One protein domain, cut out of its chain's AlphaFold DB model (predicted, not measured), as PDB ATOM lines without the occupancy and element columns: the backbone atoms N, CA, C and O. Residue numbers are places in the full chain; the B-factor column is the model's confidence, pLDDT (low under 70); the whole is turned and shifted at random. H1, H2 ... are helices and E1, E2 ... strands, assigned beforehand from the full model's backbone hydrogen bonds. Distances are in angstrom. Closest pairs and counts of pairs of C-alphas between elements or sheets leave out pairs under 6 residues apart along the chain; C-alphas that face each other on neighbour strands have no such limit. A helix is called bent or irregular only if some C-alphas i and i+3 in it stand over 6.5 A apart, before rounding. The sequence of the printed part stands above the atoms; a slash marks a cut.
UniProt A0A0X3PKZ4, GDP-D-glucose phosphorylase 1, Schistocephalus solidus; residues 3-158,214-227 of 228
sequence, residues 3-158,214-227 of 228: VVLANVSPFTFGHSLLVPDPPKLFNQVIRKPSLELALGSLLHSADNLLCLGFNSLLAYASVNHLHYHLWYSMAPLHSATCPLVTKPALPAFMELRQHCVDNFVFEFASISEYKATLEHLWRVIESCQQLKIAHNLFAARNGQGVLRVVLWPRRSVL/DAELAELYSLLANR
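What this domain is: This is residues 3 to 158 and 214 to 227 of the 228 residues of the protein "GDP-D-glucose phosphorylase 1" of Schistocephalus solidus (UniProt A0A0X3PKZ4). A strongly twisted sheet of seven strands has two long helices, H1 and H3, side by side over one face, and the sheet curls round H1. H4 packs on part of H3, while the small hairpin of E5 and E6 is beside the edge strand E7. The printed part has 170 residues, with named elements in the order E1 E2 H1 E3 E4 H2 E5 E6 E7 H3 E8 E9 H4; the class is mixed, helices and strands. The large sheet runs E1 E2 E4 E3 E8 E9 E7, all antiparallel. The whole is compact, with a radius of gyration of the C-alphas of 15.4 A, and rounded, spanning 40 by 36 by 30 A.

Where its parts are: The large sheet holds E1, residues 3 to 6, from C-alpha 3 at (129.856, 136.113, 133.272); E2, 16 to 20; E4, 68 to 72; E3, 50 to 55, 17.1 A long; E8, 134 to 141, 24.2 A; E9, 147 to 154, 22.5 A; and E7, 104 to 108. E5 is residues 84 to 86 and E6 is 94 to 96. H1, residues 32 to 44, is 18.0 A long; H3, 111 to 130, is 28.8 A; H2 is 78 to 81. H4, residues 214 to 225, is 16.1 A long and ends at C-alpha 225 at (112.023, 104.785, 139.036). H3 is irregular: C-alphas 112 and 115 are 7.3 A apart.

How they stand to each other: E8 and E9 form an antiparallel hairpin, with N 138 and O 150 2.8 A apart, within hydrogen-bond range. E3 and E8 are antiparallel at 174 degrees, with N 52 and O 139 2.8 A apart. E2, H1, E3 and E7, H3, E8 are split strand-helix-strand units, each with another strand between its two same-way strands, and both crossovers are right-handed. H1 and H3 form two layers with the sheet, helices on one face. H3 lies over E9 and E7 at a height over the sheet of 9.3 A, along the strands at 11 degrees to E9 on the local plane. H1 and H3 are close but not clearly touching, with C-alphas 32 and 122 closest at 7.1 A. H3, with residues 123 to 128 alone, touches H4 at a steep tilt of 42 degrees, opposite ways; C-alphas 127 and 220 are closest at 6.7 A. H4 is only just on the sheet, with 5 pairs of C-alphas within 10 A, and only grazes it. H2 only grazes it with residues 79 to 81. E5 and E6 are a hairpin, N 85 to O 95 being 2.9 A; the closest C-alphas of E6 and E7 are 95 and 104, 5.1 A apart. Every O i to N i+4 pair is within range in H4, 8 of 9 in H1 and 13 of 16 in H3; H2 is too short for one.

The domain as a whole: The C-alphas farthest apart are those of Phe 13 and Asn 226, 43.6 A. Residues 159 to 213 are not printed, and C-alphas 158 and 214 are 18.3 A apart across the cut. The links E2 to H1 and E3 to E4 are long. The mean pLDDT of the printed part is 95.9, and no printed residue is under 70.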
ATOM      1  N   VAL A   3     129.758 134.958 134.177       97.50
ATOM      2  CA  VAL A   3     129.856 136.113 133.272       97.50
ATOM      3  C   VAL A   3     128.841 135.970 132.145       97.50
ATOM      4  O   VAL A   3     128.592 134.860 131.674       97.50
ATOM      5  N   VAL A   4     128.260 137.087 131.716       97.31
ATOM      6  CA  VAL A   4     127.417 137.144 130.517       97.31
ATOM      7  C   VAL A   4     128.255 137.715 129.381       97.31
ATOM      8  O   VAL A   4     128.829 138.792 129.514       97.31
ATOM      9  N   LEU A   5     128.345 136.976 128.281       97.38
ATOM     10  CA  LEU A   5     129.087 137.347 127.082       97.38
ATOM     11  C   LEU A   5     128.109 137.562 125.929       97.38
ATOM     12  O   LEU A   5     127.161 136.794 125.774       97.38
ATOM     13  N   ALA A   6     128.353 138.558 125.082       97.12
ATOM     14  CA  ALA A   6     127.614 138.679 123.831       97.12
ATOM     15  C   ALA A   6     127.933 137.476 122.928       97.12
ATOM     16  O   ALA A   6     129.102 137.113 122.763       97.12
ATOM     17  N   ASN A   7     126.911 136.849 122.341       96.69
ATOM     18  CA  ASN A   7     127.153 135.799 121.362       96.69
ATOM     19  C   ASN A   7     127.631 136.440 120.051       96.69
ATOM     20  O   ASN A   7     126.958 137.307 119.504       96.69
ATOM     21  N   VAL A   8     128.778 135.993 119.537       95.19
ATOM     22  CA  VAL A   8     129.363 136.481 118.275       95.19
ATOM     23  C   VAL A   8     128.625 135.981 117.028       95.19
ATOM     24  O   VAL A   8     128.833 136.508 115.942       95.19
ATOM     25  N   SER A   9     127.750 134.984 117.175       91.31
ATOM     26  CA  SER A   9     126.856 134.490 116.125       91.31
ATOM     27  C   SER A   9     125.413 134.433 116.650       91.31
ATOM     28  O   SER A   9     124.858 133.343 116.840       91.31
ATOM     29  N   PRO A  10     124.799 135.592 116.946       93.38
ATOM     30  CA  PRO A  10     123.451 135.648 117.490       93.38
ATOM     31  C   PRO A  10     122.425 135.215 116.430       93.38
ATOM     32  O   PRO A  10     122.587 135.503 115.249       93.38
ATOM     33  N   PHE A  11     121.343 134.552 116.849       91.00
ATOM     34  CA  PHE A  11     120.201 134.247 115.969       91.00
ATOM     35  C   PHE A  11     119.008 135.178 116.228       91.00
ATOM     36  O   PHE A  11     118.026 135.160 115.497       91.00
ATOM     37  N   THR A  12     119.082 135.980 117.288       92.81
ATOM     38  CA  THR A  12     118.116 137.021 117.635       92.81
ATOM     39  C   THR A  12     118.845 138.135 118.378       92.81
ATOM     40  O   THR A  12     119.943 137.926 118.910       92.81
ATOM     41  N   PHE A  13     118.241 139.319 118.420       91.44
ATOM     42  CA  PHE A  13     118.769 140.444 119.178       91.44
ATOM     43  C   PHE A  13     118.933 140.076 120.662       91.44
ATOM     44  O   PHE A  13     118.079 139.422 121.259       91.44
ATOM     45  N   GLY A  14     120.063 140.468 121.254       92.75
ATOM     46  CA  GLY A  14     120.372 140.179 122.656       92.75
ATOM     47  C   GLY A  14     120.787 138.732 122.956       92.75
ATOM     48  O   GLY A  14     121.022 138.420 124.125       92.75
ATOM     49  N   HIS A  15     120.920 137.852 121.951       97.50
ATOM     50  CA  HIS A  15     121.434 136.496 122.175       97.50
ATOM     51  C   HIS A  15     122.834 136.560 122.812       97.50
ATOM     52  O   HIS A  15     123.799 137.038 122.217       97.50
ATOM     53  N   SER A  16     122.918 136.063 124.041       97.75
ATOM     54  CA  SER A  16     124.087 136.104 124.912       97.75
ATOM     55  C   SER A  16     124.400 134.713 125.464       97.75
ATOM     56  O   SER A  16     123.612 133.777 125.331       97.75
ATOM     57  N   LEU A  17     125.565 134.567 126.086       98.12
ATOM     58  CA  LEU A  17     126.036 133.339 126.710       98.12
ATOM     59  C   LEU A  17     126.291 133.598 128.194       98.12
ATOM     60  O   LEU A  17     127.079 134.475 128.538       98.12
ATOM     61  N   LEU A  18     125.670 132.820 129.073       98.31
ATOM     62  CA  LEU A  18     126.047 132.751 130.480       98.31
ATOM     63  C   LEU A  18     127.133 131.684 130.644       98.31
ATOM     64  O   LEU A  18     126.870 130.498 130.443       98.31
ATOM     65  N   VAL A  19     128.337 132.103 131.032       98.25
ATOM     66  CA  VAL A  19     129.494 131.223 131.253       98.25
ATOM     67  C   VAL A  19     129.769 131.112 132.760       98.25
ATOM     68  O   VAL A  19     130.190 132.095 133.384       98.25
ATOM     69  N   PRO A  20     129.518 129.945 133.379       97.81
ATOM     70  CA  PRO A  20     129.785 129.702 134.795       97.81
ATOM     71  C   PRO A  20     131.278 129.496 135.055       97.81
ATOM     72  O   PRO A  20     131.895 128.635 134.436       97.81
ATOM     73  N   ASP A  21     131.834 130.230 136.022       96.06
ATOM     74  CA  ASP A  21     133.226 130.123 136.475       96.06
ATOM     75  C   ASP A  21     134.259 129.969 135.322       96.06
ATOM     76  O   ASP A  21     134.995 128.979 135.306       96.06
ATOM     77  N   PRO A  22     134.376 130.925 134.371       95.38
ATOM     78  CA  PRO A  22     135.223 130.770 133.177       95.38
ATOM     79  C   PRO A  22     136.672 130.313 133.429       95.38
ATOM     80  O   PRO A  22     137.158 129.476 132.667       95.38
ATOM     81  N   PRO A  23     137.377 130.769 134.491       96.69
ATOM     82  CA  PRO A  23     138.734 130.298 134.781       96.69
ATOM     83  C   PRO A  23     138.837 128.796 135.088       96.69
ATOM     84  O   PRO A  23     139.930 128.244 135.022       96.69
ATOM     85  N   LYS A  24     137.727 128.124 135.431       96.69
ATOM     86  CA  LYS A  24     137.706 126.680 135.712       96.69
ATOM     87  C   LYS A  24     137.640 125.812 134.454       96.69
ATOM     88  O   LYS A  24     137.774 124.598 134.579       96.69
ATOM     89  N   LEU A  25     137.438 126.406 133.271       96.56
ATOM     90  CA  LEU A  25     137.468 125.719 131.971       96.56
ATOM     91  C   LEU A  25     136.592 124.457 131.931       96.56
ATOM     92  O   LEU A  25     136.980 123.410 131.410       96.56
ATOM     93  N   PHE A  26     135.407 124.538 132.530       97.44
ATOM     94  CA  PHE A  26     134.509 123.400 132.615       97.44
ATOM     95  C   PHE A  26     134.073 122.938 131.223       97.44
ATOM     96  O   PHE A  26     133.684 123.744 130.384       97.44
ATOM     97  N   ASN A  27     134.078 121.628 130.982       97.31
ATOM     98  CA  ASN A  27     133.467 121.054 129.784       97.31
ATOM     99  C   ASN A  27     131.932 121.215 129.799       97.31
ATOM    100  O   ASN A  27     131.352 121.379 130.877       97.31
ATOM    101  N   GLN A  28     131.292 121.115 128.624       97.69
ATOM    102  CA  GLN A  28     129.858 121.319 128.351       97.69
ATOM    103  C   GLN A  28     128.985 120.214 128.972       97.69
ATOM    104  O   GLN A  28     128.331 119.413 128.303       97.69
ATOM    105  N   VAL A  29     129.011 120.175 130.299       98.12
ATOM    106  CA  VAL A  29     128.330 119.244 131.189       98.12
ATOM    107  C   VAL A  29     127.756 120.078 132.327       98.12
ATOM    108  O   VAL A  29     128.489 120.799 133.012       98.12
ATOM    109  N   ILE A  30     126.439 120.000 132.512       98.44
ATOM    110  CA  ILE A  30     125.742 120.732 133.572       98.44
ATOM    111  C   ILE A  30     126.306 120.299 134.925       98.44
ATOM    112  O   ILE A  30     126.393 119.111 135.222       98.44
ATOM    113  N   ARG A  31     126.652 121.271 135.766       98.12
ATOM    114  CA  ARG A  31     127.000 121.062 137.172       98.12
ATOM    115  C   ARG A  31     125.912 121.689 138.027       98.12
ATOM    116  O   ARG A  31     125.351 122.712 137.649       98.12
ATOM    117  N   LYS A  32     125.628 121.128 139.198       97.69
ATOM    118  CA  LYS A  32     124.553 121.651 140.048       97.69
ATOM    119  C   LYS A  32     124.716 123.147 140.392       97.69
ATOM    120  O   LYS A  32     123.786 123.894 140.097       97.69
ATOM    121  N   PRO A  33     125.910 123.641 140.792       97.56
ATOM    122  CA  PRO A  33     126.110 125.079 141.000       97.56
ATOM    123  C   PRO A  33     125.958 125.923 139.725       97.56
ATOM    124  O   PRO A  33     125.557 127.084 139.788       97.56
ATOM    125  N   SER A  34     126.284 125.365 138.551       98.00
ATOM    126  CA  SER A  34     126.113 126.084 137.284       98.00
ATOM    127  C   SER A  34     124.647 126.164 136.867       98.00
ATOM    128  O   SER A  34     124.233 127.174 136.305       98.00
ATOM    129  N   LEU A  35     123.864 125.122 137.162       98.44
ATOM    130  CA  LEU A  35     122.423 125.093 136.948       98.44
ATOM    131  C   LEU A  35     121.708 126.085 137.867       98.44
ATOM    132  O   LEU A  35     120.870 126.843 137.394       98.44
ATOM    133  N   GLU A  36     122.067 126.126 139.149       97.69
ATOM    134  CA  GLU A  36     121.522 127.095 140.111       97.69
ATOM    135  C   GLU A  36     121.775 128.534 139.662       97.69
ATOM    136  O   GLU A  36     120.855 129.347 139.646       97.69
ATOM    137  N   LEU A  37     122.998 128.833 139.216       97.81
ATOM    138  CA  LEU A  37     123.348 130.132 138.641       97.81
ATOM    139  C   LEU A  37     122.496 130.460 137.402       97.81
ATOM    140  O   LEU A  37     121.982 131.571 137.278       97.81
ATOM    141  N   ALA A  38     122.351 129.495 136.492       98.12
ATOM    142  CA  ALA A  38     121.573 129.640 135.268       98.12
ATOM    143  C   ALA A  38     120.092 129.920 135.559       98.12
ATOM    144  O   ALA A  38     119.564 130.938 135.119       98.12
ATOM    145  N   LEU A  39     119.434 129.078 136.355       97.75
ATOM    146  CA  LEU A  39     118.032 129.270 136.734       97.75
ATOM    147  C   LEU A  39     117.839 130.536 137.582       97.75
ATOM    148  O   LEU A  39     116.864 131.261 137.393       97.75
ATOM    149  N   GLY A  40     118.793 130.844 138.464       95.75
ATOM    150  CA  GLY A  40     118.814 132.072 139.255       95.75
ATOM    151  C   GLY A  40     118.770 133.329 138.386       95.75
ATOM    152  O   GLY A  40     118.017 134.248 138.692       95.75
ATOM    153  N   SER A  41     119.492 133.353 137.260       95.06
ATOM    154  CA  SER A  41     119.456 134.495 136.332       95.06
ATOM    155  C   SER A  41     118.057 134.771 135.764       95.06
ATOM    156  O   SER A  41     117.657 135.930 135.667       95.06
ATOM    157  N   LEU A  42     117.274 133.725 135.475       96.06
ATOM    158  CA  LEU A  42     115.883 133.861 135.038       96.06
ATOM    159  C   LEU A  42     114.967 134.311 136.178       96.06
ATOM    160  O   LEU A  42     114.127 135.187 135.982       96.06
ATOM    161  N   LEU A  43     115.140 133.741 137.375       94.44
ATOM    162  CA  LEU A  43     114.344 134.098 138.553       94.44
ATOM    163  C   LEU A  43     114.548 135.557 138.980       94.44
ATOM    164  O   LEU A  43     113.586 136.195 139.404       94.44
ATOM    165  N   HIS A  44     115.766 136.084 138.829       92.62
ATOM    166  CA  HIS A  44     116.102 137.481 139.114       92.62
ATOM    167  C   HIS A  44     115.758 138.449 137.974       92.62
ATOM    168  O   HIS A  44     115.734 139.660 138.198       92.62
ATOM    169  N   SER A  45     115.483 137.952 136.767       92.75
ATOM    170  CA  SER A  45     115.022 138.785 135.658       92.75
ATOM    171  C   SER A  45     113.544 139.137 135.826       92.75
ATOM    172  O   SER A  45     112.705 138.259 136.055       92.75
ATOM    173  N   ALA A  46     113.227 140.424 135.656       89.44
ATOM    174  CA  ALA A  46     111.854 140.919 135.560       89.44
ATOM    175  C   ALA A  46     111.235 140.691 134.167       89.44
ATOM    176  O   ALA A  46     110.031 140.866 133.994       89.44
ATOM    177  N   ASP A  47     112.044 140.314 133.173       91.31
ATOM    178  CA  ASP A  47     111.578 140.088 131.808       91.31
ATOM    179  C   ASP A  47     111.061 138.653 131.633       91.31
ATOM    180  O   ASP A  47     111.805 137.680 131.798       91.31
ATOM    181  N   ASN A  48     109.780 138.531 131.279       90.00
ATOM    182  CA  ASN A  48     109.097 137.252 131.084       90.00
ATOM    183  C   ASN A  48     109.412 136.577 129.742       90.00
ATOM    184  O   ASN A  48     109.058 135.416 129.551       90.00
ATOM    185  N   LEU A  49     110.060 137.289 128.823       93.12
ATOM    186  CA  LEU A  49     110.447 136.800 127.504       93.12
ATOM    187  C   LEU A  49     111.905 136.333 127.454       93.12
ATOM    188  O   LEU A  49     112.340 135.795 126.431       93.12
ATOM    189  N   LEU A  50     112.657 136.512 128.546       97.06
ATOM    190  CA  LEU A  50     113.988 135.942 128.677       97.06
ATOM    191  C   LEU A  50     113.889 134.414 128.730       97.06
ATOM    192  O   LEU A  50     113.239 133.826 129.596       97.06
ATOM    193  N   CYS A  51     114.577 133.785 127.792       98.06
ATOM    194  CA  CYS A  51     114.725 132.351 127.668       98.06
ATOM    195  C   CYS A  51     116.165 131.952 127.982       98.06
ATOM    196  O   CYS A  51     117.117 132.683 127.694       98.06
ATOM    197  N   LEU A  52     116.313 130.747 128.514       98.62
ATOM    198  CA  LEU A  52     117.584 130.077 128.703       98.62
ATOM    199  C   LEU A  52     117.573 128.738 127.980       98.62
ATOM    200  O   LEU A  52     116.567 128.029 127.961       98.62
ATOM    201  N   GLY A  53     118.715 128.371 127.417       98.50
ATOM    202  CA  GLY A  53     118.884 127.110 126.717       98.50
ATOM    203  C   GLY A  53     120.251 126.504 126.959       98.50
ATOM    204  O   GLY A  53     121.254 127.197 127.099       98.50
ATOM    205  N   PHE A  54     120.305 125.187 126.971       98.81
ATOM    206  CA  PHE A  54     121.527 124.417 127.061       98.81
ATOM    207  C   PHE A  54     121.471 123.278 126.058       98.81
ATOM    208  O   PHE A  54     120.454 122.602 125.904       98.81
ATOM    209  N   ASN A  55     122.610 123.059 125.420       98.31
ATOM    210  CA  ASN A  55     122.868 121.939 124.541       98.31
ATOM    211  C   ASN A  55     124.018 121.154 125.180       98.31
ATOM    212  O   ASN A  55     125.103 121.716 125.352       98.31
ATOM    213  N   SER A  56     123.803 119.893 125.565       98.00
ATOM    214  CA  SER A  56     124.904 119.026 125.993       98.00
ATOM    215  C   SER A  56     125.825 118.693 124.819       98.00
ATOM    216  O   SER A  56     125.487 118.888 123.645       98.00
ATOM    217  N   LEU A  57     126.975 118.084 125.119       94.56
ATOM    218  CA  LEU A  57     127.724 117.349 124.100       94.56
ATOM    219  C   LEU A  57     126.801 116.373 123.359       94.56
ATOM    220  O   LEU A  57     125.910 115.774 123.964       94.56
ATOM    221  N   LEU A  58     126.993 116.273 122.041       94.69
ATOM    222  CA  LEU A  58     126.162 115.490 121.116       94.69
ATOM    223  C   LEU A  58     124.690 115.948 121.015       94.69
ATOM    224  O   LEU A  58     123.919 115.332 120.281       94.69
ATOM    225  N   ALA A  59     124.317 117.058 121.668       95.56
ATOM    226  CA  ALA A  59     123.015 117.726 121.580       95.56
ATOM    227  C   ALA A  59     123.053 119.063 120.836       95.56
ATOM    228  O   ALA A  59     122.353 120.005 121.198       95.56
ATOM    229  N   TYR A  60     123.881 119.133 119.786       93.06
ATOM    230  CA  TYR A  60     124.171 120.348 119.013       93.06
ATOM    231  C   TYR A  60     124.849 121.474 119.814       93.06
ATOM    232  O   TYR A  60     124.779 122.646 119.436       93.06
ATOM    233  N   ALA A  61     125.581 121.138 120.884       90.50
ATOM    234  CA  ALA A  61     126.549 122.065 121.466       90.50
ATOM    235  C   ALA A  61     127.566 122.498 120.400       90.50
ATOM    236  O   ALA A  61     128.177 121.659 119.741       90.50
ATOM    237  N   SER A  62     127.743 123.810 120.229       84.69
ATOM    238  CA  SER A  62     128.671 124.358 119.227       84.69
ATOM    239  C   SER A  62     130.095 124.527 119.764       84.69
ATOM    240  O   SER A  62     131.046 124.527 118.991       84.69
ATOM    241  N   VAL A  63     130.251 124.639 121.086       91.00
ATOM    242  CA  VAL A  63     131.548 124.711 121.774       91.00
ATOM    243  C   VAL A  63     131.535 123.822 123.018       91.00
ATOM    244  O   VAL A  63     130.478 123.562 123.591       91.00
ATOM    245  N   ASN A  64     132.713 123.348 123.435       93.81
ATOM    246  CA  ASN A  64     132.852 122.431 124.573       93.81
ATOM    247  C   ASN A  64     133.020 123.145 125.929       93.81
ATOM    248  O   ASN A  64     132.962 122.491 126.958       93.81
ATOM    249  N   HIS A  65     133.247 124.458 125.980       96.81
ATOM    250  CA  HIS A  65     133.307 125.169 127.263       96.81
ATOM    251  C   HIS A  65     131.884 125.388 127.787       96.81
ATOM    252  O   HIS A  65     131.075 125.933 127.046       96.81
ATOM    253  N   LEU A  66     131.596 124.993 129.031       98.38
ATOM    254  CA  LEU A  66     130.307 125.137 129.706       98.38
ATOM    255  C   LEU A  66     129.708 126.536 129.538       98.38
ATOM    256  O   LEU A  66     130.209 127.516 130.085       98.38
ATOM    257  N   HIS A  67     128.585 126.598 128.837       98.38
ATOM    258  CA  HIS A  67     127.788 127.806 128.679       98.38
ATOM    259  C   HIS A  67     126.303 127.471 128.576       98.38
ATOM    260  O   HIS A  67     125.912 126.387 128.131       98.38
ATOM    261  N   TYR A  68     125.487 128.451 128.943       98.62
ATOM    262  CA  TYR A  68     124.056 128.486 128.678       98.62
ATOM    263  C   TYR A  68     123.773 129.622 127.700       98.62
ATOM    264  O   TYR A  68     124.349 130.701 127.806       98.62
ATOM    265  N   HIS A  69     122.882 129.386 126.754       98.44
ATOM    266  CA  HIS A  69     122.342 130.417 125.887       98.44
ATOM    267  C   HIS A  69     121.306 131.230 126.656       98.44
ATOM    268  O   HIS A  69     120.461 130.653 127.333       98.44
ATOM    269  N   LEU A  70     121.354 132.549 126.510       98.12
ATOM    270  CA  LEU A  70     120.308 133.477 126.918       98.12
ATOM    271  C   LEU A  70     119.794 134.184 125.670       98.12
ATOM    272  O   LEU A  70     120.594 134.680 124.878       98.12
ATOM    273  N   TRP A  71     118.486 134.256 125.477       97.56
ATOM    274  CA  TRP A  71     117.904 135.048 124.394       97.56
ATOM    275  C   TRP A  71     116.520 135.548 124.773       97.56
ATOM    276  O   TRP A  71     115.867 134.978 125.640       97.56
ATOM    277  N   TYR A  72     116.060 136.591 124.095       95.62
ATOM    278  CA  TYR A  72     114.691 137.069 124.230       95.62
ATOM    279  C   TYR A  72     113.839 136.484 123.107       95.62
ATOM    280  O   TYR A  72     114.196 136.567 121.927       95.62
ATOM    281  N   SER A  73     112.720 135.863 123.470       92.88
ATOM    282  CA  SER A  73     111.701 135.439 122.509       92.88
ATOM    283  C   SER A  73     110.730 136.585 122.227       92.88
ATOM    284  O   SER A  73     110.329 137.282 123.150       92.88
ATOM    285  N   MET A  74     110.274 136.752 120.984       88.06
ATOM    286  CA  MET A  74     109.268 137.781 120.651       88.06
ATOM    287  C   MET A  74     107.881 137.492 121.251       88.06
ATOM    288  O   MET A  74     107.059 138.392 121.389       88.06
ATOM    289  N   ALA A  75     107.617 136.230 121.588       90.81
ATOM    290  CA  ALA A  75     106.407 135.750 122.239       90.81
ATOM    291  C   ALA A  75     106.748 134.496 123.064       90.81
ATOM    292  O   ALA A  75     107.748 133.840 122.751       90.81
ATOM    293  N   PRO A  76     105.934 134.121 124.069       93.00
ATOM    294  CA  PRO A  76     106.156 132.897 124.832       93.00
ATOM    295  C   PRO A  76     106.268 131.672 123.918       93.00
ATOM    296  O   PRO A  76     105.379 131.407 123.108       93.00
ATOM    297  N   LEU A  77     107.362 130.920 124.051       95.81
ATOM    298  CA  LEU A  77     107.597 129.728 123.236       95.81
ATOM    299  C   LEU A  77     106.647 128.589 123.626       95.81
ATOM    300  O   LEU A  77     106.227 128.485 124.780       95.81
ATOM    301  N   HIS A  78     106.347 127.701 122.674       95.94
ATOM    302  CA  HIS A  78     105.393 126.604 122.865       95.94
ATOM    303  C   HIS A  78     105.702 125.769 124.113       95.94
ATOM    304  O   HIS A  78     104.814 125.505 124.916       95.94
ATOM    305  N   SER A  79     106.968 125.418 124.343       97.44
ATOM    306  CA  SER A  79     107.364 124.624 125.514       97.44
ATOM    307  C   SER A  79     107.152 125.340 126.855       97.44
ATOM    308  O   SER A  79     106.963 124.689 127.884       97.44
ATOM    309  N   ALA A  80     107.121 126.675 126.863       97.00
ATOM    310  CA  ALA A  80     106.833 127.455 128.065       97.00
ATOM    311  C   ALA A  80     105.335 127.461 128.412       97.00
ATOM    312  O   ALA A  80     104.988 127.573 129.583       97.00
ATOM    313  N   THR A  81     104.444 127.335 127.426       95.88
ATOM    314  CA  THR A  81     102.991 127.525 127.604       95.88
ATOM    315  C   THR A  81     102.152 126.275 127.349       95.88
ATOM    316  O   THR A  81     100.987 126.238 127.742       95.88
ATOM    317  N   CYS A  82     102.726 125.234 126.742       97.31
ATOM    318  CA  CYS A  82     102.031 123.989 126.431       97.31
ATOM    319  C   CYS A  82     101.454 123.337 127.707       97.31
ATOM    320  O   CYS A  82     102.131 123.316 128.743       97.31
ATOM    321  N   PRO A  83     100.208 122.823 127.677       97.69
ATOM    322  CA  PRO A  83      99.639 122.094 128.802       97.69
ATOM    323  C   PRO A  83     100.506 120.912 129.229       97.69
ATOM    324  O   PRO A  83     101.113 120.237 128.399       97.69
ATOM    325  N   LEU A  84     100.513 120.629 130.527       98.06
ATOM    326  CA  LEU A  84     101.260 119.509 131.083       98.06
ATOM    327  C   LEU A  84     100.351 118.295 131.277       98.06
ATOM    328  O   LEU A  84      99.133 118.422 131.452       98.06
ATOM    329  N   VAL A  85     100.959 117.116 131.243       98.31
ATOM    330  CA  VAL A  85     100.357 115.844 131.653       98.31
ATOM    331  C   VAL A  85     101.360 115.066 132.501       98.31
ATOM    332  O   VAL A  85     102.567 115.250 132.366       98.31
ATOM    333  N   THR A  86     100.872 114.218 133.402       98.12
ATOM    334  CA  THR A  86     101.728 113.284 134.144       98.12
ATOM    335  C   THR A  86     102.297 112.244 133.184       98.12
ATOM    336  O   THR A  86     101.552 111.706 132.364       98.12
ATOM    337  N   LYS A  87     103.595 111.934 133.299       95.88
ATOM    338  CA  LYS A  87     104.246 110.906 132.476       95.88
ATOM    339  C   LYS A  87     103.669 109.528 132.831       95.88
ATOM    340  O   LYS A  87     103.845 109.093 133.969       95.88
ATOM    341  N   PRO A  88     103.039 108.796 131.891       91.06
ATOM    342  CA  PRO A  88     102.382 107.524 132.209       91.06
ATOM    343  C   PRO A  88     103.324 106.460 132.788       91.06
ATOM    344  O   PRO A  88     102.948 105.732 133.700       91.06
ATOM    345  N   ALA A  89     104.560 106.389 132.285       91.56
ATOM    346  CA  ALA A  89     105.561 105.425 132.745       91.56
ATOM    347  C   ALA A  89     106.319 105.873 134.009       91.56
ATOM    348  O   ALA A  89     107.010 105.065 134.623       91.56
ATOM    349  N   LEU A  90     106.212 107.151 134.390       95.12
ATOM    350  CA  LEU A  90     106.944 107.752 135.506       95.12
ATOM    351  C   LEU A  90     106.059 108.784 136.234       95.12
ATOM    352  O   LEU A  90     106.278 109.987 136.080       95.12
ATOM    353  N   PRO A  91     105.080 108.353 137.055       94.12
ATOM    354  CA  PRO A  91     104.060 109.244 137.622       94.12
ATOM    355  C   PRO A  91     104.581 110.385 138.510       94.12
ATOM    356  O   PRO A  91     103.858 111.344 138.761       94.12
ATOM    357  N   ALA A  92     105.830 110.301 138.977       94.19
ATOM    358  CA  ALA A  92     106.494 111.382 139.704       94.19
ATOM    359  C   ALA A  92     106.843 112.593 138.814       94.19
ATOM    360  O   ALA A  92     107.154 113.662 139.332       94.19
ATOM    361  N   PHE A  93     106.800 112.448 137.490       97.19
ATOM    362  CA  PHE A  93     107.258 113.455 136.539       97.19
ATOM    363  C   PHE A  93     106.129 113.942 135.627       97.19
ATOM    364  O   PHE A  93     105.181 113.220 135.316       97.19
ATOM    365  N   MET A  94     106.277 115.177 135.150       98.12
ATOM    366  CA  MET A  94     105.385 115.805 134.175       98.12
ATOM    367  C   MET A  94     106.059 115.888 132.804       98.12
ATOM    368  O   MET A  94     107.286 115.957 132.710       98.12
ATOM    369  N   GLU A  95     105.257 115.942 131.744       98.25
ATOM    370  CA  GLU A  95     105.698 116.192 130.370       98.25
ATOM    371  C   GLU A  95     104.768 117.164 129.635       98.25
ATOM    372  O   GLU A  95     103.610 117.372 130.013       98.25
ATOM    373  N   LEU A  96     105.287 117.765 128.565       98.31
ATOM    374  CA  LEU A  96     104.514 118.565 127.622       98.31
ATOM    375  C   LEU A  96     103.503 117.675 126.884       98.31
ATOM    376  O   LEU A  96     103.873 116.666 126.276       98.31
ATOM    377  N   ARG A  97     102.228 118.070 126.886       97.50
ATOM    378  CA  ARG A  97     101.153 117.333 126.214       97.50
ATOM    379  C   ARG A  97     101.447 117.193 124.718       97.50
ATOM    380  O   ARG A  97     101.624 118.190 124.027       97.50
ATOM    381  N   GLN A  98     101.427 115.953 124.218       93.88
ATOM    382  CA  GLN A  98     101.584 115.617 122.791       93.88
ATOM    383  C   GLN A  98     102.905 116.093 122.155       93.88
ATOM    384  O   GLN A  98     102.998 116.216 120.932       93.88
ATOM    385  N   HIS A  99     103.952 116.333 122.949       95.88
ATOM    386  CA  HIS A  99     105.256 116.674 122.392       95.88
ATOM    387  C   HIS A  99     105.895 115.462 121.695       95.88
ATOM    388  O   HIS A  99     105.848 114.333 122.182       95.88
ATOM    389  N   CYS A 100     106.515 115.693 120.536       93.44
ATOM    390  CA  CYS A 100     107.046 114.613 119.703       93.44
ATOM    391  C   CYS A 100     108.325 113.980 120.261       93.44
ATOM    392  O   CYS A 100     108.655 112.874 119.856       93.44
ATOM    393  N   VAL A 101     109.039 114.643 121.167       96.50
ATOM    394  CA  VAL A 101     110.277 114.155 121.800       96.50
ATOM    395  C   VAL A 101     110.043 113.971 123.293       96.50
ATOM    396  O   VAL A 101     109.409 114.835 123.913       96.50
ATOM    397  N   ASP A 102     110.560 112.876 123.852       97.44
ATOM    398  CA  ASP A 102     110.482 112.608 125.289       97.44
ATOM    399  C   ASP A 102     111.059 113.778 126.091       97.44
ATOM    400  O   ASP A 102     112.062 114.383 125.700       97.44
ATOM    401  N   ASN A 103     110.377 114.152 127.170       98.44
ATOM    402  CA  ASN A 103     110.744 115.314 127.961       98.44
ATOM    403  C   ASN A 103     110.299 115.209 129.418       98.44
ATOM    404  O   ASN A 103     109.373 114.473 129.754       98.44
ATOM    405  N   PHE A 104     110.952 115.996 130.262       98.69
ATOM    406  CA  PHE A 104     110.639 116.162 131.674       98.69
ATOM    407  C   PHE A 104     110.423 117.643 131.961       98.69
ATOM    408  O   PHE A 104     111.257 118.469 131.580       98.69
ATOM    409  N   VAL A 105     109.325 117.976 132.637       98.69
ATOM    410  CA  VAL A 105     108.942 119.357 132.943       98.69
ATOM    411  C   VAL A 105     108.959 119.608 134.445       98.69
ATOM    412  O   VAL A 105     108.438 118.814 135.225       98.69
ATOM    413  N   PHE A 106     109.520 120.754 134.830       98.44
ATOM    414  CA  PHE A 106     109.636 121.212 136.210       98.44
ATOM    415  C   PHE A 106     109.184 122.667 136.311       98.44
ATOM    416  O   PHE A 106     109.627 123.505 135.528       98.44
ATOM    417  N   GLU A 107     108.332 122.981 137.284       97.56
ATOM    418  CA  GLU A 107     107.869 124.347 137.538       97.56
ATOM    419  C   GLU A 107     108.337 124.828 138.915       97.56
ATOM    420  O   GLU A 107     108.120 124.180 139.938       97.56
ATOM    421  N   PHE A 108     109.002 125.981 138.938       96.56
ATOM    422  CA  PHE A 108     109.499 126.627 140.150       96.56
ATOM    423  C   PHE A 108     108.471 127.663 140.620       96.56
ATOM    424  O   PHE A 108     108.646 128.866 140.423       96.56
ATOM    425  N   ALA A 109     107.364 127.173 141.181       91.62
ATOM    426  CA  ALA A 109     106.208 127.987 141.566       91.62
ATOM    427  C   ALA A 109     106.422 128.800 142.853       91.62
ATOM    428  O   ALA A 109     105.836 129.870 143.011       91.62
ATOM    429  N   SER A 110     107.265 128.317 143.770       91.31
ATOM    430  CA  SER A 110     107.495 128.955 145.066       91.31
ATOM    431  C   SER A 110     108.942 128.816 145.547       91.31
ATOM    432  O   SER A 110     109.665 127.888 145.180       91.31
ATOM    433  N   ILE A 111     109.368 129.738 146.417       89.62
ATOM    434  CA  ILE A 111     110.693 129.691 147.060       89.62
ATOM    435  C   ILE A 111     110.806 128.466 147.978       89.62
ATOM    436  O   ILE A 111     111.857 127.831 148.026       89.62
ATOM    437  N   SER A 112     109.726 128.109 148.682       92.62
ATOM    438  CA  SER A 112     109.690 126.955 149.590       92.62
ATOM    439  C   SER A 112     109.938 125.629 148.876       92.62
ATOM    440  O   SER A 112     110.563 124.736 149.442       92.62
ATOM    441  N   GLU A 113     109.490 125.502 147.626       92.88
ATOM    442  CA  GLU A 113     109.635 124.274 146.837       92.88
ATOM    443  C   GLU A 113     110.890 124.279 145.963       92.88
ATOM    444  O   GLU A 113     111.281 123.225 145.466       92.88
ATOM    445  N   TYR A 114     111.565 125.428 145.813       94.69
ATOM    446  CA  TYR A 114     112.712 125.599 144.917       94.69
ATOM    447  C   TYR A 114     113.736 124.470 145.049       94.69
ATOM    448  O   TYR A 114     114.124 123.860 144.054       94.69
ATOM    449  N   LYS A 115     114.148 124.159 146.286       95.94
ATOM    450  CA  LYS A 115     115.153 123.123 146.539       95.94
ATOM    451  C   LYS A 115     114.650 121.743 146.118       95.94
ATOM    452  O   LYS A 115     115.386 121.018 145.463       95.94
ATOM    453  N   ALA A 116     113.410 121.394 146.453       96.25
ATOM    454  CA  ALA A 116     112.829 120.104 146.090       96.25
ATOM    455  C   ALA A 116     112.710 119.952 144.565       96.25
ATOM    456  O   ALA A 116     113.138 118.936 144.016       96.25
ATOM    457  N   THR A 117     112.222 120.984 143.869       97.56
ATOM    458  CA  THR A 117     112.122 120.994 142.403       97.56
ATOM    459  C   THR A 117     113.499 120.931 141.741       97.56
ATOM    460  O   THR A 117     113.684 120.191 140.775       97.56
ATOM    461  N   LEU A 118     114.496 121.637 142.287       98.06
ATOM    462  CA  LEU A 118     115.877 121.579 141.806       98.06
ATOM    463  C   LEU A 118     116.488 120.184 141.975       98.06
ATOM    464  O   LEU A 118     117.124 119.701 141.042       98.06
ATOM    465  N   GLU A 119     116.304 119.524 143.124       97.50
ATOM    466  CA  GLU A 119     116.762 118.139 143.308       97.50
ATOM    467  C   GLU A 119     116.080 117.197 142.313       97.50
ATOM    468  O   GLU A 119     116.724 116.313 141.750       97.50
ATOM    469  N   HIS A 120     114.785 117.402 142.061       96.81
ATOM    470  CA  HIS A 120     114.031 116.574 141.131       96.81
ATOM    471  C   HIS A 120     114.542 116.719 139.689       96.81
ATOM    472  O   HIS A 120     114.785 115.720 139.013       96.81
ATOM    473  N   LEU A 121     114.793 117.955 139.251       98.56
ATOM    474  CA  LEU A 121     115.440 118.250 137.973       98.56
ATOM    475  C   LEU A 121     116.861 117.672 137.915       98.56
ATOM    476  O   LEU A 121     117.242 117.050 136.921       98.56
ATOM    477  N   TRP A 122     117.642 117.840 138.989       98.56
ATOM    478  CA  TRP A 122     119.017 117.347 139.065       98.56
ATOM    479  C   TRP A 122     119.088 115.829 138.903       98.56
ATOM    480  O   TRP A 122     119.958 115.351 138.184       98.56
ATOM    481  N   ARG A 123     118.147 115.069 139.477       97.88
ATOM    482  CA  ARG A 123     118.082 113.606 139.308       97.88
ATOM    483  C   ARG A 123     117.999 113.187 137.841       97.88
ATOM    484  O   ARG A 123     118.675 112.235 137.453       97.88
ATOM    485  N   VAL A 124     117.217 113.890 137.020       98.56
ATOM    486  CA  VAL A 124     117.102 113.574 135.585       98.56
ATOM    487  C   VAL A 124     118.373 113.950 134.834       98.56
ATOM    488  O   VAL A 124     118.872 113.151 134.043       98.56
ATOM    489  N   ILE A 125     118.939 115.124 135.123       98.75
ATOM    490  CA  ILE A 125     120.204 115.573 134.524       98.75
ATOM    491  C   ILE A 125     121.336 114.596 134.859       98.75
ATOM    492  O   ILE A 125     122.042 114.143 133.963       98.75
ATOM    493  N   GLU A 126     121.488 114.240 136.132       98.50
ATOM    494  CA  GLU A 126     122.509 113.309 136.610       98.50
ATOM    495  C   GLU A 126     122.328 111.916 135.997       98.50
ATOM    496  O   GLU A 126     123.305 111.310 135.569       98.50
ATOM    497  N   SER A 127     121.086 111.439 135.868       98.50
ATOM    498  CA  SER A 127     120.789 110.157 135.213       98.50
ATOM    499  C   SER A 127     121.166 110.177 133.729       98.50
ATOM    500  O   SER A 127     121.820 109.251 133.251       98.50
ATOM    501  N   CYS A 128     120.853 111.262 133.009       98.56
ATOM    502  CA  CYS A 128     121.300 111.431 131.623       98.56
ATOM    503  C   CYS A 128     122.833 111.443 131.533       98.56
ATOM    504  O   CYS A 128     123.404 110.810 130.652       98.56
ATOM    505  N   GLN A 129     123.519 112.127 132.452       98.25
ATOM    506  CA  GLN A 129     124.983 112.179 132.476       98.25
ATOM    507  C   GLN A 129     125.616 110.819 132.795       98.25
ATOM    508  O   GLN A 129     126.585 110.438 132.137       98.25
ATOM    509  N   GLN A 130     125.056 110.069 133.749       98.12
ATOM    510  CA  GLN A 130     125.505 108.722 134.106       98.12
ATOM    511  C   GLN A 130     125.392 107.765 132.913       98.12
ATOM    512  O   GLN A 130     126.335 107.030 132.625       98.12
ATOM    513  N   LEU A 131     124.267 107.819 132.200       98.00
ATOM    514  CA  LEU A 131     124.003 106.999 131.015       98.00
ATOM    515  C   LEU A 131     124.617 107.576 129.728       98.00
ATOM    516  O   LEU A 131     124.473 106.992 128.661       98.00
ATOM    517  N   LYS A 132     125.324 108.713 129.811       97.62
ATOM    518  CA  LYS A 132     125.915 109.432 128.666       97.62
ATOM    519  C   LYS A 132     124.892 109.799 127.578       97.62
ATOM    520  O   LYS A 132     125.239 109.908 126.403       97.62
ATOM    521  N   ILE A 133     123.652 110.049 127.983       98.38
ATOM    522  CA  ILE A 133     122.559 110.480 127.119       98.38
ATOM    523  C   ILE A 133     122.702 111.975 126.815       98.38
ATOM    524  O   ILE A 133     122.787 112.826 127.714       98.38
ATOM    525  N   ALA A 134     122.700 112.300 125.524       98.00
ATOM    526  CA  ALA A 134     122.655 113.675 125.052       98.00
ATOM    527  C   ALA A 134     121.328 114.328 125.469       98.00
ATOM    528  O   ALA A 134     120.272 113.701 125.417       98.00
ATOM    529  N   HIS A 135     121.363 115.591 125.882       98.69
ATOM    530  CA  HIS A 135     120.180 116.290 126.370       98.69
ATOM    531  C   HIS A 135     120.208 117.790 126.075       98.69
ATOM    532  O   HIS A 135     121.259 118.441 126.073       98.69
ATOM    533  N   ASN A 136     119.019 118.349 125.870       98.81
ATOM    534  CA  ASN A 136     118.790 119.790 125.840       98.81
ATOM    535  C   ASN A 136     118.009 120.210 127.085       98.81
ATOM    536  O   ASN A 136     117.158 119.463 127.559       98.81
ATOM    537  N   LEU A 137     118.278 121.413 127.591       98.88
ATOM    538  CA  LEU A 137     117.513 122.022 128.680       98.88
ATOM    539  C   LEU A 137     117.053 123.404 128.245       98.88
ATOM    540  O   LEU A 137     117.885 124.237 127.905       98.88
ATOM    541  N   PHE A 138     115.753 123.650 128.286       98.88
ATOM    542  CA  PHE A 138     115.140 124.956 128.071       98.88
ATOM    543  C   PHE A 138     114.546 125.463 129.377       98.88
ATOM    544  O   PHE A 138     114.009 124.677 130.156       98.88
ATOM    545  N   ALA A 139     114.601 126.769 129.602       98.69
ATOM    546  CA  ALA A 139     113.912 127.398 130.711       98.69
ATOM    547  C   ALA A 139     113.361 128.771 130.311       98.69
ATOM    548  O   ALA A 139     114.063 129.571 129.697       98.69
ATOM    549  N   ALA A 140     112.110 129.040 130.665       98.12
ATOM    550  CA  ALA A 140     111.444 130.324 130.450       98.12
ATOM    551  C   ALA A 140     110.253 130.457 131.401       98.12
ATOM    552  O   ALA A 140     109.795 129.471 131.985       98.12
ATOM    553  N   ARG A 141     109.723 131.671 131.558       96.25
ATOM    554  CA  ARG A 141     108.481 131.865 132.312       96.25
ATOM    555  C   ARG A 141     107.279 131.441 131.467       96.25
ATOM    556  O   ARG A 141     107.195 131.755 130.282       96.25
ATOM    557  N   ASN A 142     106.356 130.706 132.078       94.12
ATOM    558  CA  ASN A 142     105.079 130.361 131.463       94.12
ATOM    559  C   ASN A 142     104.125 131.579 131.468       94.12
ATOM    560  O   ASN A 142     104.463 132.655 131.966       94.12
ATOM    561  N   GLY A 143     102.903 131.412 130.951       88.62
ATOM    562  CA  GLY A 143     101.901 132.491 130.897       88.62
ATOM    563  C   GLY A 143     101.463 133.051 132.262       88.62
ATOM    564  O   GLY A 143     100.826 134.095 132.309       88.62
ATOM    565  N   GLN A 144     101.813 132.382 133.363       91.38
ATOM    566  CA  GLN A 144     101.543 132.803 134.742       91.38
ATOM    567  C   GLN A 144     102.779 133.426 135.418       91.38
ATOM    568  O   GLN A 144     102.737 133.742 136.603       91.38
ATOM    569  N   GLY A 145     103.894 133.582 134.696       92.31
ATOM    570  CA  GLY A 145     105.153 134.094 135.245       92.31
ATOM    571  C   GLY A 145     105.979 133.059 136.021       92.31
ATOM    572  O   GLY A 145     107.064 133.389 136.511       92.31
ATOM    573  N   VAL A 146     105.513 131.809 136.115       95.31
ATOM    574  CA  VAL A 146     106.228 130.714 136.788       95.31
ATOM    575  C   VAL A 146     107.368 130.237 135.900       95.31
ATOM    576  O   VAL A 146     107.172 129.984 134.711       95.31
ATOM    577  N   LEU A 147     108.567 130.097 136.470       97.44
ATOM    578  CA  LEU A 147     109.704 129.544 135.743       97.44
ATOM    579  C   LEU A 147     109.462 128.057 135.465       97.44
ATOM    580  O   LEU A 147     109.421 127.243 136.389       97.44
ATOM    581  N   ARG A 148     109.349 127.713 134.185       98.19
ATOM    582  CA  ARG A 148     109.262 126.342 133.695       98.19
ATOM    583  C   ARG A 148     110.597 125.929 133.095       98.19
ATOM    584  O   ARG A 148     111.170 126.661 132.293       98.19
ATOM    585  N   VAL A 149     111.054 124.736 133.450       98.81
ATOM    586  CA  VAL A 149     112.223 124.079 132.866       98.81
ATOM    587  C   VAL A 149     111.764 122.819 132.153       98.81
ATOM    588  O   VAL A 149     111.004 122.033 132.717       98.81
ATOM    589  N   VAL A 150     112.234 122.624 130.926       98.88
ATOM    590  CA  VAL A 150     111.996 121.417 130.138       98.88
ATOM    591  C   VAL A 150     113.338 120.794 129.780       98.88
ATOM    592  O   VAL A 150     114.221 121.472 129.256       98.88
ATOM    593  N   LEU A 151     113.497 119.509 130.076       98.88
ATOM    594  CA  LEU A 151     114.661 118.717 129.699       98.88
ATOM    595  C   LEU A 151     114.242 117.678 128.658       98.88
ATOM    596  O   LEU A 151     113.317 116.913 128.916       98.88
ATOM    597  N   TRP A 152     114.951 117.605 127.534       98.81
ATOM    598  CA  TRP A 152     114.777 116.558 126.525       98.81
ATOM    599  C   TRP A 152     116.016 115.667 126.484       98.81
ATOM    600  O   TRP A 152     117.030 116.084 125.912       98.81
ATOM    601  N   PRO A 153     115.970 114.452 127.053       98.44
ATOM    602  CA  PRO A 153     116.884 113.395 126.656       98.44
ATOM    603  C   PRO A 153     116.627 113.056 125.190       98.44
ATOM    604  O   PRO A 153     115.485 112.940 124.745       98.44
ATOM    605  N   ARG A 154     117.697 112.912 124.422       96.81
ATOM    606  CA  ARG A 154     117.607 112.743 122.977       96.81
ATOM    607  C   ARG A 154     118.713 111.852 122.460       96.81
ATOM    608  O   ARG A 154     119.755 111.699 123.096       96.81
ATOM    609  N   ARG A 155     118.518 111.318 121.256       95.12
ATOM    610  CA  ARG A 155     119.589 110.595 120.563       95.12
ATOM    611  C   ARG A 155     120.845 111.461 120.431       95.12
ATOM    612  O   ARG A 155     120.780 112.679 120.260       95.12
ATOM    613  N   SER A 156     122.003 110.819 120.421       94.19
ATOM    614  CA  SER A 156     123.266 111.503 120.148       94.19
ATOM    615  C   SER A 156     123.388 111.920 118.680       94.19
ATOM    616  O   SER A 156     123.066 111.161 117.762       94.19
ATOM    617  N   VAL A 157     123.916 113.121 118.439       89.44
ATOM    618  CA  VAL A 157     124.301 113.593 117.103       89.44
ATOM    619  C   VAL A 157     125.793 113.417 116.932       89.44
ATOM    620  O   VAL A 157     126.587 114.097 117.573       89.44
ATOM    621  N   LEU A 158     126.158 112.506 116.035       84.44
ATOM    622  CA  LEU A 158     127.551 112.184 115.717       84.44
ATOM    623  C   LEU A 158     128.051 112.888 114.448       84.44
ATOM    624  O   LEU A 158     129.237 112.847 114.140       84.44
ATOM    625  N   ASP A 214     114.502 103.577 122.082       95.44
ATOM    626  CA  ASP A 214     113.599 102.998 123.090       95.44
ATOM    627  C   ASP A 214     114.338 102.233 124.200       95.44
ATOM    628  O   ASP A 214     113.948 102.303 125.362       95.44
ATOM    629  N   ALA A 215     115.435 101.546 123.864       96.69
ATOM    630  CA  ALA A 215     116.259 100.831 124.837       96.69
ATOM    631  C   ALA A 215     116.947 101.780 125.839       96.69
ATOM    632  O   ALA A 215     116.902 101.536 127.043       96.69
ATOM    633  N   GLU A 216     117.531 102.881 125.356       97.31
ATOM    634  CA  GLU A 216     118.164 103.902 126.204       97.31
ATOM    635  C   GLU A 216     117.113 104.655 127.038       97.31
ATOM    636  O   GLU A 216     117.350 104.983 128.202       97.31
ATOM    637  N   LEU A 217     115.926 104.901 126.471       96.81
ATOM    638  CA  LEU A 217     114.815 105.526 127.189       96.81
ATOM    639  C   LEU A 217     114.292 104.629 128.315       96.81
ATOM    640  O   LEU A 217     114.079 105.105 129.430       96.81
ATOM    641  N   ALA A 218     114.125 103.333 128.046       96.88
ATOM    642  CA  ALA A 218     113.722 102.357 129.050       96.88
ATOM    643  C   ALA A 218     114.753 102.252 130.187       96.88
ATOM    644  O   ALA A 218     114.370 102.195 131.357       96.88
ATOM    645  N   GLU A 219     116.049 102.284 129.865       97.81
ATOM    646  CA  GLU A 219     117.124 102.301 130.861       97.81
ATOM    647  C   GLU A 219     117.082 103.571 131.724       97.81
ATOM    648  O   GLU A 219     117.116 103.483 132.955       97.81
ATOM    649  N   LEU A 220     116.917 104.748 131.105       98.06
ATOM    650  CA  LEU A 220     116.751 106.013 131.825       98.06
ATOM    651  C   LEU A 220     115.547 105.966 132.772       98.06
ATOM    652  O   LEU A 220     115.651 106.369 133.931       98.06
ATOM    653  N   TYR A 221     114.410 105.460 132.299       97.44
ATOM    654  CA  TYR A 221     113.197 105.368 133.106       97.44
ATOM    655  C   TYR A 221     113.364 104.393 134.271       97.44
ATOM    656  O   TYR A 221     112.968 104.714 135.391       97.44
ATOM    657  N   SER A 222     114.005 103.245 134.044       96.44
ATOM    658  CA  SER A 222     114.323 102.294 135.111       96.44
ATOM    659  C   SER A 222     115.214 102.931 136.182       96.44
ATOM    660  O   SER A 222     114.930 102.824 137.376       96.44
ATOM    661  N   LEU A 223     116.251 103.671 135.772       96.75
ATOM    662  CA  LEU A 223     117.142 104.368 136.697       96.75
ATOM    663  C   LEU A 223     116.403 105.427 137.531       96.75
ATOM    664  O   LEU A 223     116.668 105.555 138.726       96.75
ATOM    665  N   LEU A 224     115.471 106.166 136.925       96.44
ATOM    666  CA  LEU A 224     114.677 107.185 137.616       96.44
ATOM    667  C   LEU A 224     113.644 106.584 138.574       96.44
ATOM    668  O   LEU A 224     113.492 107.092 139.683       96.44
ATOM    669  N   ALA A 225     112.985 105.490 138.189       92.88
ATOM    670  CA  ALA A 225     112.023 104.785 139.036       92.88
ATOM    671  C   ALA A 225     112.680 104.141 140.270       92.88
ATOM    672  O   ALA A 225     112.074 104.064 141.329       92.88
ATOM    673  N   ASN A 226     113.944 103.721 140.172       86.12
ATOM    674  CA  ASN A 226     114.678 103.157 141.312       86.12
ATOM    675  C   ASN A 226     115.204 104.222 142.294       86.12
ATOM    676  O   ASN A 226     115.743 103.882 143.346       86.12
ATOM    677  N   ARG A 227     115.100 105.508 141.937       76.25
ATOM    678  CA  ARG A 227     115.569 106.654 142.732       76.25
ATOM    679  C   ARG A 227     114.419 107.480 143.332       76.25
ATOM    680  O   ARG A 227     114.699 108.518 143.940       76.25
TER     681      ARG A 227